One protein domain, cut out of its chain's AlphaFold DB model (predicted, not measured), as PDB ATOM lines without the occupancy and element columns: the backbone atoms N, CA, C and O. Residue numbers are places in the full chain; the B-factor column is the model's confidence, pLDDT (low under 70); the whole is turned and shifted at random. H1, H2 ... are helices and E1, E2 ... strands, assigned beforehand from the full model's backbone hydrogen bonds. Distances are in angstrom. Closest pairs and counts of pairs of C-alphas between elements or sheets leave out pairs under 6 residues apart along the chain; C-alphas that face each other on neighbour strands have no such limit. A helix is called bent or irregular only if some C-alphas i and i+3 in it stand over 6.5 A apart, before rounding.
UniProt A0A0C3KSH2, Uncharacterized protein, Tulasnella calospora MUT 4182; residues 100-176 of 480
ATOM      1  N   SER A 100     179.296 303.156 216.324       84.06
ATOM      2  CA  SER A 100     179.693 302.949 217.723       84.06
ATOM      3  C   SER A 100     178.942 303.884 218.673       84.06
ATOM      4  O   SER A 100     178.648 303.502 219.804       84.06
ATOM      5  N   ILE A 101     178.576 305.075 218.191       85.56
ATOM      6  CA  ILE A 101     177.765 306.062 218.914       85.56
ATOM      7  C   ILE A 101     176.383 305.500 219.302       85.56
ATOM      8  O   ILE A 101     175.816 305.905 220.314       85.56
ATOM      9  N   ASP A 102     175.857 304.544 218.537       85.06
ATOM     10  CA  ASP A 102     174.511 303.996 218.723       85.06
ATOM     11  C   ASP A 102     174.524 302.675 219.506       85.06
ATOM     12  O   ASP A 102     173.506 301.990 219.590       85.06
ATOM     13  N   THR A 103     175.669 302.301 220.087       88.00
ATOM     14  CA  THR A 103     175.858 301.005 220.760       88.00
ATOM     15  C   THR A 103     174.929 300.833 221.963       88.00
ATOM     16  O   THR A 103     174.379 299.752 222.162       88.00
ATOM     17  N   GLU A 104     174.699 301.894 222.739       89.25
ATOM     18  CA  GLU A 104     173.783 301.861 223.886       89.25
ATOM     19  C   GLU A 104     172.333 301.629 223.440       89.25
ATOM     20  O   GLU A 104     171.648 300.738 223.940       89.25
ATOM     21  N   MET A 105     171.878 302.343 222.409       87.88
ATOM     22  CA  MET A 105     170.542 302.130 221.843       87.88
ATOM     23  C   MET A 105     170.405 300.744 221.214       87.88
ATOM     24  O   MET A 105     169.377 300.087 221.370       87.88
ATOM     25  N   GLN A 106     171.454 300.267 220.542       90.00
ATOM     26  CA  GLN A 106     171.509 298.920 219.986       90.00
ATOM     27  C   GLN A 106     171.367 297.845 221.069       90.00
ATOM     28  O   GLN A 106     170.747 296.815 220.804       90.00
ATOM     29  N   TYR A 107     171.919 298.071 222.264       90.44
ATOM     30  CA  TYR A 107     171.808 297.150 223.394       90.44
ATOM     31  C   TYR A 107     170.357 297.006 223.867       90.44
ATOM     32  O   TYR A 107     169.905 295.887 224.091       90.44
ATOM     33  N   HIS A 108     169.608 298.109 223.927       89.75
ATOM     34  CA  HIS A 108     168.187 298.110 224.303       89.75
ATOM     35  C   HIS A 108     167.241 297.683 223.166       89.75
ATOM     36  O   HIS A 108     166.047 297.462 223.382       89.75
ATOM     37  N   TRP A 109     167.758 297.523 221.945       88.81
ATOM     38  CA  TRP A 109     166.995 297.142 220.761       88.81
ATOM     39  C   TRP A 109     166.707 295.633 220.705       88.81
ATOM     40  O   TRP A 109     167.243 294.896 219.875       88.81
ATOM     41  N   HIS A 110     165.851 295.147 221.604       89.75
ATOM     42  CA  HIS A 110     165.541 293.716 221.724       89.75
ATOM     43  C   HIS A 110     164.460 293.217 220.754       89.75
ATOM     44  O   HIS A 110     164.367 292.013 220.505       89.75
ATOM     45  N   ARG A 111     163.629 294.113 220.208       89.56
ATOM     46  CA  ARG A 111     162.458 293.765 219.390       89.56
ATOM     47  C   ARG A 111     162.236 294.805 218.294       89.56
ATOM     48  O   ARG A 111     162.417 295.992 218.539       89.56
ATOM     49  N   THR A 112     161.825 294.373 217.102       88.88
ATOM     50  CA  THR A 112     161.341 295.306 216.075       88.88
ATOM     51  C   THR A 112     159.903 295.746 216.401       88.88
ATOM     52  O   THR A 112     159.122 294.910 216.865       88.88
ATOM     53  N   PRO A 113     159.499 297.010 216.166       87.81
ATOM     54  CA  PRO A 113     158.154 297.488 216.508       87.81
ATOM     55  C   PRO A 113     157.053 296.787 215.714       87.81
ATOM     56  O   PRO A 113     155.954 296.569 216.211       87.81
ATOM     57  N   ASP A 114     157.366 296.390 214.482       88.00
ATOM     58  CA  ASP A 114     156.463 295.672 213.584       88.00
ATOM     59  C   ASP A 114     156.484 294.150 213.788       88.00
ATOM     60  O   ASP A 114     155.755 293.420 213.111       88.00
ATOM     61  N   ASN A 115     157.317 293.657 214.711       88.81
ATOM     62  CA  ASN A 115     157.547 292.237 214.969       88.81
ATOM     63  C   ASN A 115     158.019 291.442 213.759       88.81
ATOM     64  O   ASN A 115     157.954 290.215 213.804       88.81
ATOM     65  N   LEU A 116     158.456 292.108 212.692       89.25
ATOM     66  CA  LEU A 116     158.926 291.480 211.474       89.25
ATOM     67  C   LEU A 116     160.436 291.313 211.558       89.25
ATOM     68  O   LEU A 116     161.183 292.244 211.870       89.25
ATOM     69  N   TYR A 117     160.881 290.113 211.232       90.00
ATOM     70  CA  TYR A 117     162.284 289.761 211.239       90.00
ATOM     71  C   TYR A 117     162.651 289.086 209.934       90.00
ATOM     72  O   TYR A 117     161.884 288.318 209.353       90.00
ATOM     73  N   HIS A 118     163.871 289.377 209.519       90.81
ATOM     74  CA  HIS A 118     164.512 288.821 208.350       90.81
ATOM     75  C   HIS A 118     165.637 287.907 208.827       90.81
ATOM     76  O   HIS A 118     166.493 288.341 209.604       90.81
ATOM     77  N   GLN A 119     165.648 286.652 208.392       89.94
ATOM     78  CA  GLN A 119     166.766 285.747 208.639       89.94
ATOM     79  C   GLN A 119     167.234 285.129 207.332       89.94
ATOM     80  O   GLN A 119     166.412 284.617 206.569       89.94
ATOM     81  N   PRO A 120     168.545 285.161 207.070       91.50
ATOM     82  CA  PRO A 120     169.077 284.549 205.883       91.50
ATOM     83  C   PRO A 120     169.230 283.051 206.114       91.50
ATOM     84  O   PRO A 120     169.501 282.580 207.226       91.50
ATOM     85  N   THR A 121     169.059 282.306 205.043       90.94
ATOM     86  CA  THR A 121     169.304 280.873 204.989       90.94
ATOM     87  C   THR A 121     170.599 280.600 204.230       90.94
ATOM     88  O   THR A 121     171.097 281.452 203.485       90.94
ATOM     89  N   PRO A 122     171.180 279.406 204.403       89.69
ATOM     90  CA  PRO A 122     172.473 279.109 203.795       89.69
ATOM     91  C   PRO A 122     172.458 278.971 202.270       89.69
ATOM     92  O   PRO A 122     173.499 279.129 201.638       89.69
ATOM     93  N   ASP A 123     171.286 278.722 201.684       87.75
ATOM     94  CA  ASP A 123     171.045 278.690 200.236       87.75
ATOM     95  C   ASP A 123     170.936 280.095 199.608       87.75
ATOM     96  O   ASP A 123     170.683 280.221 198.414       87.75
ATOM     97  N   GLY A 124     171.106 281.156 200.403       87.69
ATOM     98  CA  GLY A 124     170.984 282.540 199.956       87.69
ATOM     99  C   GLY A 124     169.554 283.046 199.839       87.69
ATOM    100  O   GLY A 124     169.338 284.160 199.353       87.69
ATOM    101  N   SER A 125     168.573 282.285 200.330       90.25
ATOM    102  CA  SER A 125     167.244 282.836 200.550       90.25
ATOM    103  C   SER A 125     167.160 283.674 201.837       90.25
ATOM    104  O   SER A 125     168.019 283.664 202.722       90.25
ATOM    105  N   LEU A 126     166.143 284.524 201.891       90.69
ATOM    106  CA  LEU A 126     165.853 285.439 202.978       90.69
ATOM    107  C   LEU A 126     164.436 285.166 203.451       90.69
ATOM    108  O   LEU A 126     163.478 285.488 202.746       90.69
ATOM    109  N   LEU A 127     164.299 284.582 204.637       90.50
ATOM    110  CA  LEU A 127     163.001 284.310 205.242       90.50
ATOM    111  C   LEU A 127     162.518 285.525 206.027       90.50
ATOM    112  O   LEU A 127     163.271 286.121 206.800       90.50
ATOM    113  N   MET A 128     161.238 285.846 205.855       91.00
ATOM    114  CA  MET A 128     160.549 286.911 206.574       91.00
ATOM    115  C   MET A 128     159.426 286.323 207.420       91.00
ATOM    116  O   MET A 128     158.529 285.649 206.902       91.00
ATOM    117  N   PHE A 129     159.448 286.602 208.717       88.56
ATOM    118  CA  PHE A 129     158.466 286.080 209.664       88.56
ATOM    119  C   PHE A 129     158.084 287.121 210.711       88.56
ATOM    120  O   PHE A 129     158.870 288.021 211.015       88.56
ATOM    121  N   LYS A 130     156.878 286.979 211.275       89.50
ATOM    122  CA  LYS A 130     156.426 287.781 212.411       89.50
ATOM    123  C   LYS A 130     156.414 286.973 213.704       89.50
ATOM    124  O   LYS A 130     156.131 285.778 213.703       89.50
ATOM    125  N   THR A 131     156.691 287.642 214.822       87.62
ATOM    126  CA  THR A 131     156.621 287.045 216.172       87.62
ATOM    127  C   THR A 131     155.320 287.364 216.912       87.62
ATOM    128  O   THR A 131     155.245 287.181 218.123       87.62
ATOM    129  N   ASP A 132     154.300 287.876 216.222       85.94
ATOM    130  CA  ASP A 132     153.002 288.240 216.815       85.94
ATOM    131  C   ASP A 132     152.054 287.040 217.016       85.94
ATOM    132  O   ASP A 132     150.965 287.191 217.565       85.94
ATOM    133  N   GLY A 133     152.468 285.844 216.582       79.19
ATOM    134  CA  GLY A 133     151.721 284.595 216.732       79.19
ATOM    135  C   GLY A 133     150.546 284.424 215.766       79.19
ATOM    136  O   GLY A 133     149.957 283.346 215.744       79.19
ATOM    137  N   LYS A 134     150.219 285.439 214.954       81.62
ATOM    138  CA  LYS A 134     149.122 285.375 213.974       81.62
ATOM    139  C   LYS A 134     149.603 284.816 212.638       81.62
ATOM    140  O   LYS A 134     148.947 283.952 212.068       81.62
ATOM    141  N   GLU A 135     150.776 285.258 212.184       76.94
ATOM    142  CA  GLU A 135     151.377 284.841 210.913       76.94
ATOM    143  C   GLU A 135     152.872 284.560 211.086       76.94
ATOM    144  O   GLU A 135     153.717 285.452 211.053       76.94
ATOM    145  N   THR A 136     153.232 283.290 211.255       71.62
ATOM    146  CA  THR A 136     154.634 282.898 211.473       71.62
ATOM    147  C   THR A 136     155.486 282.951 210.208       71.62
ATOM    148  O   THR A 136     156.705 282.867 210.298       71.62
ATOM    149  N   PHE A 137     154.887 283.095 209.026       79.81
ATOM    150  CA  PHE A 137     155.612 283.151 207.761       79.81
ATOM    151  C   PHE A 137     154.935 284.119 206.799       79.81
ATOM    152  O   PHE A 137     153.753 283.960 206.501       79.81
ATOM    153  N   ARG A 138     155.692 285.099 206.297       78.38
ATOM    154  CA  ARG A 138     155.170 286.113 205.373       78.38
ATOM    155  C   ARG A 138     155.619 285.864 203.940       78.38
ATOM    156  O   ARG A 138     154.805 285.884 203.021       78.38
ATOM    157  N   SER A 139     156.917 285.662 203.740       80.81
ATOM    158  CA  SER A 139     157.515 285.563 202.409       80.81
ATOM    159  C   SER A 139     158.949 285.051 202.473       80.81
ATOM    160  O   SER A 139     159.587 285.059 203.529       80.81
ATOM    161  N   PHE A 140     159.468 284.651 201.313       86.25
ATOM    162  CA  PHE A 140     160.887 284.403 201.103       86.25
ATOM    163  C   PHE A 140     161.357 285.122 199.838       86.25
ATOM    164  O   PHE A 140     160.592 285.269 198.883       86.25
ATOM    165  N   ILE A 141     162.604 285.583 199.846       87.19
ATOM    166  CA  ILE A 141     163.284 286.162 198.682       87.19
ATOM    167  C   ILE A 141     164.508 285.294 198.420       87.19
ATOM    168  O   ILE A 141     165.219 284.977 199.362       87.19
ATOM    169  N   ILE A 142     164.754 284.892 197.176       86.81
ATOM    170  CA  ILE A 142     165.986 284.185 196.806       86.81
ATOM    171  C   ILE A 142     166.942 285.216 196.229       86.81
ATOM    172  O   ILE A 142     166.570 285.928 195.295       86.81
ATOM    173  N   LEU A 143     168.147 285.304 196.782       85.44
ATOM    174  CA  LEU A 143     169.203 286.142 196.233       85.44
ATOM    175  C   LEU A 143     170.277 285.291 195.568       85.44
ATOM    176  O   LEU A 143     170.473 284.125 195.898       85.44
ATOM    177  N   LYS A 144     171.004 285.915 194.639       84.56
ATOM    178  CA  LYS A 144     172.133 285.293 193.937       84.56
ATOM    179  C   LYS A 144     173.273 284.905 194.884       84.56
ATOM    180  O   LYS A 144     174.004 283.961 194.605       84.56
ATOM    181  N   TYR A 145     173.422 285.641 195.985       83.50
ATOM    182  CA  TYR A 145     174.496 285.457 196.952       83.50
ATOM    183  C   TYR A 145     173.947 285.291 198.373       83.50
ATOM    184  O   TYR A 145     172.943 285.918 198.724       83.50
ATOM    185  N   PRO A 146     174.620 284.484 199.212       83.31
ATOM    186  CA  PRO A 146     174.257 284.300 200.608       83.31
ATOM    187  C   PRO A 146     174.350 285.620 201.375       83.31
ATOM    188  O   PRO A 146     175.383 286.292 201.374       83.31
ATOM    189  N   ILE A 147     173.275 285.981 202.073       83.75
ATOM    190  CA  ILE A 147     173.264 287.185 202.901       83.75
ATOM    191  C   ILE A 147     173.815 286.838 204.276       83.75
ATOM    192  O   ILE A 147     173.192 286.118 205.048       83.75
ATOM    193  N   VAL A 148     174.968 287.398 204.618       81.00
ATOM    194  CA  VAL A 148     175.565 287.216 205.951       81.00
ATOM    195  C   VAL A 148     175.214 288.348 206.911       81.00
ATOM    196  O   VAL A 148     175.374 288.219 208.122       81.00
ATOM    197  N   HIS A 149     174.702 289.460 206.389       79.56
ATOM    198  CA  HIS A 149     174.335 290.615 207.189       79.56
ATOM    199  C   HIS A 149     173.129 291.323 206.591       79.56
ATOM    200  O   HIS A 149     173.123 291.676 205.414       79.56
ATOM    201  N   LEU A 150     172.104 291.536 207.410       74.56
ATOM    202  CA  LEU A 150     170.871 292.194 207.001       74.56
ATOM    203  C   LEU A 150     170.721 293.505 207.750       74.56
ATOM    204  O   LEU A 150     170.600 293.531 208.975       74.56
ATOM    205  N   ARG A 151     170.650 294.590 206.983       66.94
ATOM    206  CA  ARG A 151     170.090 295.857 207.444       66.94
ATOM    207  C   ARG A 151     168.892 296.187 206.582       66.94
ATOM    208  O   ARG A 151     169.045 296.798 205.525       66.94
ATOM    209  N   PRO A 152     167.703 295.719 206.968       59.03
ATOM    210  CA  PRO A 152     166.512 296.057 206.220       59.03
ATOM    211  C   PRO A 152     166.318 297.576 206.259       59.03
ATOM    212  O   PRO A 152     165.984 298.122 207.302       59.03
ATOM    213  N   LYS A 153     166.467 298.260 205.116       59.28
ATOM    214  CA  LYS A 153     166.238 299.717 204.981       59.28
ATOM    215  C   LYS A 153     164.857 300.149 205.504       59.28
ATOM    216  O   LYS A 153     164.686 301.289 205.908       59.28
ATOM    217  N   ARG A 154     163.887 299.224 205.495       48.75
ATOM    218  CA  ARG A 154     162.511 299.417 205.978       48.75
ATOM    219  C   ARG A 154     162.276 299.006 207.442       48.75
ATOM    220  O   ARG A 154     161.300 299.470 208.011       48.75
ATOM    221  N   ASN A 155     163.166 298.203 208.047       49.00
ATOM    222  CA  ASN A 155     163.117 297.821 209.475       49.00
ATOM    223  C   ASN A 155     164.259 298.430 210.303       49.00
ATOM    224  O   ASN A 155     164.364 298.163 211.499       49.00
ATOM    225  N   CYS A 156     165.097 299.273 209.697       54.22
ATOM    226  CA  CYS A 156     165.785 300.313 210.434       54.22
ATOM    227  C   CYS A 156     164.694 301.244 210.938       54.22
ATOM    228  O   CYS A 156     164.113 302.017 210.175       54.22
ATOM    229  N   VAL A 157     164.369 301.113 212.216       53.91
ATOM    230  CA  VAL A 157     163.514 302.093 212.855       53.91
ATOM    231  C   VAL A 157     164.329 303.355 212.872       53.91
ATOM    232  O   VAL A 157     165.326 303.463 213.583       53.91
ATOM    233  N   ARG A 158     163.927 304.277 212.001       59.03
ATOM    234  CA  ARG A 158     164.374 305.650 212.060       59.03
ATOM    235  C   ARG A 158     163.788 306.201 213.346       59.03
ATOM    236  O   ARG A 158     162.711 306.779 213.351       59.03
ATOM    237  N   VAL A 159     164.474 305.936 214.448       61.78
ATOM    238  CA  VAL A 159     164.182 306.580 215.714       61.78
ATOM    239  C   VAL A 159     164.668 308.009 215.517       61.78
ATOM    240  O   VAL A 159     165.858 308.299 215.636       61.78
ATOM    241  N   SER A 160     163.766 308.888 215.083       62.16
ATOM    242  CA  SER A 160     164.017 310.321 215.103       62.16
ATOM    243  C   SER A 160     163.950 310.755 216.557       62.16
ATOM    244  O   SER A 160     162.882 311.047 217.089       62.16
ATOM    245  N   ILE A 161     165.098 310.736 217.221       68.94
ATOM    246  CA  ILE A 161     165.241 311.418 218.500       68.94
ATOM    247  C   ILE A 161     165.253 312.908 218.164       68.94
ATOM    248  O   ILE A 161     166.020 313.316 217.295       68.94
ATOM    249  N   ALA A 162     164.410 313.708 218.822       75.62
ATOM    250  CA  ALA A 162     164.274 315.146 218.549       75.62
ATOM    251  C   ALA A 162     165.619 315.904 218.580       75.62
ATOM    252  O   ALA A 162     165.769 316.950 217.958       75.62
ATOM    253  N   GLU A 163     166.605 315.346 219.277       79.88
ATOM    254  CA  GLU A 163     167.945 315.896 219.463       79.88
ATOM    255  C   GLU A 163     168.939 315.530 218.345       79.88
ATOM    256  O   GLU A 163     170.065 316.026 218.345       79.88
ATOM    257  N   ARG A 164     168.570 314.662 217.389       77.50
ATOM    258  CA  ARG A 164     169.460 314.220 216.305       77.50
ATOM    259  C   ARG A 164     168.905 314.546 214.925       77.50
ATOM    260  O   ARG A 164     167.802 314.149 214.563       77.50
ATOM    261  N   SER A 165     169.736 315.203 214.120       81.19
ATOM    262  CA  SER A 165     169.478 315.461 212.699       81.19
ATOM    263  C   SER A 165     169.622 314.206 211.833       81.19
ATOM    264  O   SER A 165     168.991 314.102 210.781       81.19
ATOM    265  N   GLU A 166     170.440 313.241 212.261       79.88
ATOM    266  CA  GLU A 166     170.736 312.035 211.490       79.88
ATOM    267  C   GLU A 166     169.884 310.833 211.925       79.88
ATOM    268  O   GLU A 166     169.702 310.593 213.122       79.88
ATOM    269  N   PRO A 167     169.365 310.043 210.963       78.81
ATOM    270  CA  PRO A 167     168.638 308.823 211.273       78.81
ATOM    271  C   PRO A 167     169.551 307.785 211.925       78.81
ATOM    272  O   PRO A 167     170.618 307.460 211.406       78.81
ATOM    273  N   LEU A 168     169.070 307.187 213.010       80.00
ATOM    274  CA  LEU A 168     169.734 306.058 213.647       80.00
ATOM    275  C   LEU A 168     169.547 304.787 212.820       80.00
ATOM    276  O   LEU A 168     168.440 304.464 212.384       80.00
ATOM    277  N   LEU A 169     170.638 304.046 212.627       82.69
ATOM    278  CA  LEU A 169     170.628 302.760 211.934       82.69
ATOM    279  C   LEU A 169     170.945 301.643 212.921       82.69
ATOM    280  O   LEU A 169     172.093 301.231 213.081       82.69
ATOM    281  N   LEU A 170     169.894 301.127 213.553       86.38
ATOM    282  CA  LEU A 170     169.991 299.964 214.427       86.38
ATOM    283  C   LEU A 170     169.941 298.671 213.602       86.38
ATOM    284  O   LEU A 170     169.153 298.522 212.662       86.38
ATOM    285  N   GLY A 171     170.801 297.720 213.955       87.38
ATOM    286  CA  GLY A 171     170.767 296.353 213.461       87.38
ATOM    287  C   GLY A 171     169.533 295.621 213.980       87.38
ATOM    288  O   GLY A 171     169.104 295.837 215.113       87.38
ATOM    289  N   GLN A 172     168.961 294.744 213.154       89.88
ATOM    290  CA  GLN A 172     167.782 293.970 213.530       89.88
ATOM    291  C   GLN A 172     168.093 293.079 214.751       89.88
ATOM    292  O   GLN A 172     169.114 292.379 214.732       89.88
ATOM    293  N   PRO A 173     167.222 293.035 215.779       90.75
ATOM    294  CA  PRO A 173     167.395 292.103 216.880       90.75
ATOM    295  C   PRO A 173     167.331 290.673 216.350       90.75
ATOM    296  O   PRO A 173     166.649 290.379 215.361       90.75
ATOM    297  N   LYS A 174     168.024 289.763 217.031       88.25
ATOM    298  CA  LYS A 174     167.963 288.335 216.726       88.25
ATOM    299  C   LYS A 174     166.960 287.679 217.669       88.25
ATOM    300  O   LYS A 174     167.309 287.418 218.820       88.25
ATOM    301  N   PRO A 175     165.722 287.417 217.221       86.75
ATOM    302  CA  PRO A 175     164.761 286.732 218.059       86.75
ATOM    303  C   PRO A 175     165.264 285.312 218.291       86.75
ATOM    304  O   PRO A 175     165.777 284.653 217.379       86.75
ATOM    305  N   ALA A 176     165.111 284.832 219.518       83.88
ATOM    306  CA  ALA A 176     165.466 283.464 219.821       83.88
ATOM    307  C   ALA A 176     164.593 282.501 219.004       83.88
ATOM    308  O   ALA A 176     163.390 282.713 218.852       83.88
TER     309      ALA A 176
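Overview. This is residues 100 to 176 of the 480 residues of an uncharacterized protein of Tulasnella calospora MUT 4182 (UniProt A0A0C3KSH2). What is the shape? With little regular structure, it is a small three-stranded sheet, a short helix off that sheet, and a long stretch, residues 143 to 176, that runs away to Glu 163 and folds back. What makes it up? The printed part has 77 residues, 24 in named elements, mixed in class: H1, E1, E2, E3 along the chain, the sheet E1 - E2 - E3 antiparallel. It is only just compact, close to loose, with a radius of gyration of the C-alphas of 13.8 A and spans of 41 by 30 by 19 A.

Arrangement. How do the strands pair? E1, residues 116 to 120, E2, residues 125 to 130, and E3, residues 139 to 142, form a meander, each strand the antiparallel neighbour of the one before. In the hairpin E1 and E2, N 117 and O 129 are within hydrogen-bond range at 2.9 A; in the hairpin E2 and E3, N 126 and O 141 at 2.7 A. Where is the helix? H1, residues 100 to 108, is not on the sheet; 3 of its 5 O i to N i+4 pairs are within hydrogen-bond range.

Along the chain. How long are the strands? From first to last C-alpha E2 is 16.8 A, E1 13.5 A and E3 10.2 A, ending at C-alpha 142 (165.986, 284.185, 196.806). And H1? It is 14.1 A from C-alpha 100 (179.693, 302.949, 217.723) and irregular, C-alphas 101 and 104 being 7.6 A apart.

Size, cuts and confidence. How large is it? The two C-alphas farthest apart, of Asp 123 and Glu 163, are 42.0 A apart; the printed part has no cut and no long link. Where is confidence low? Residues 151 to 161 have pLDDT under 70.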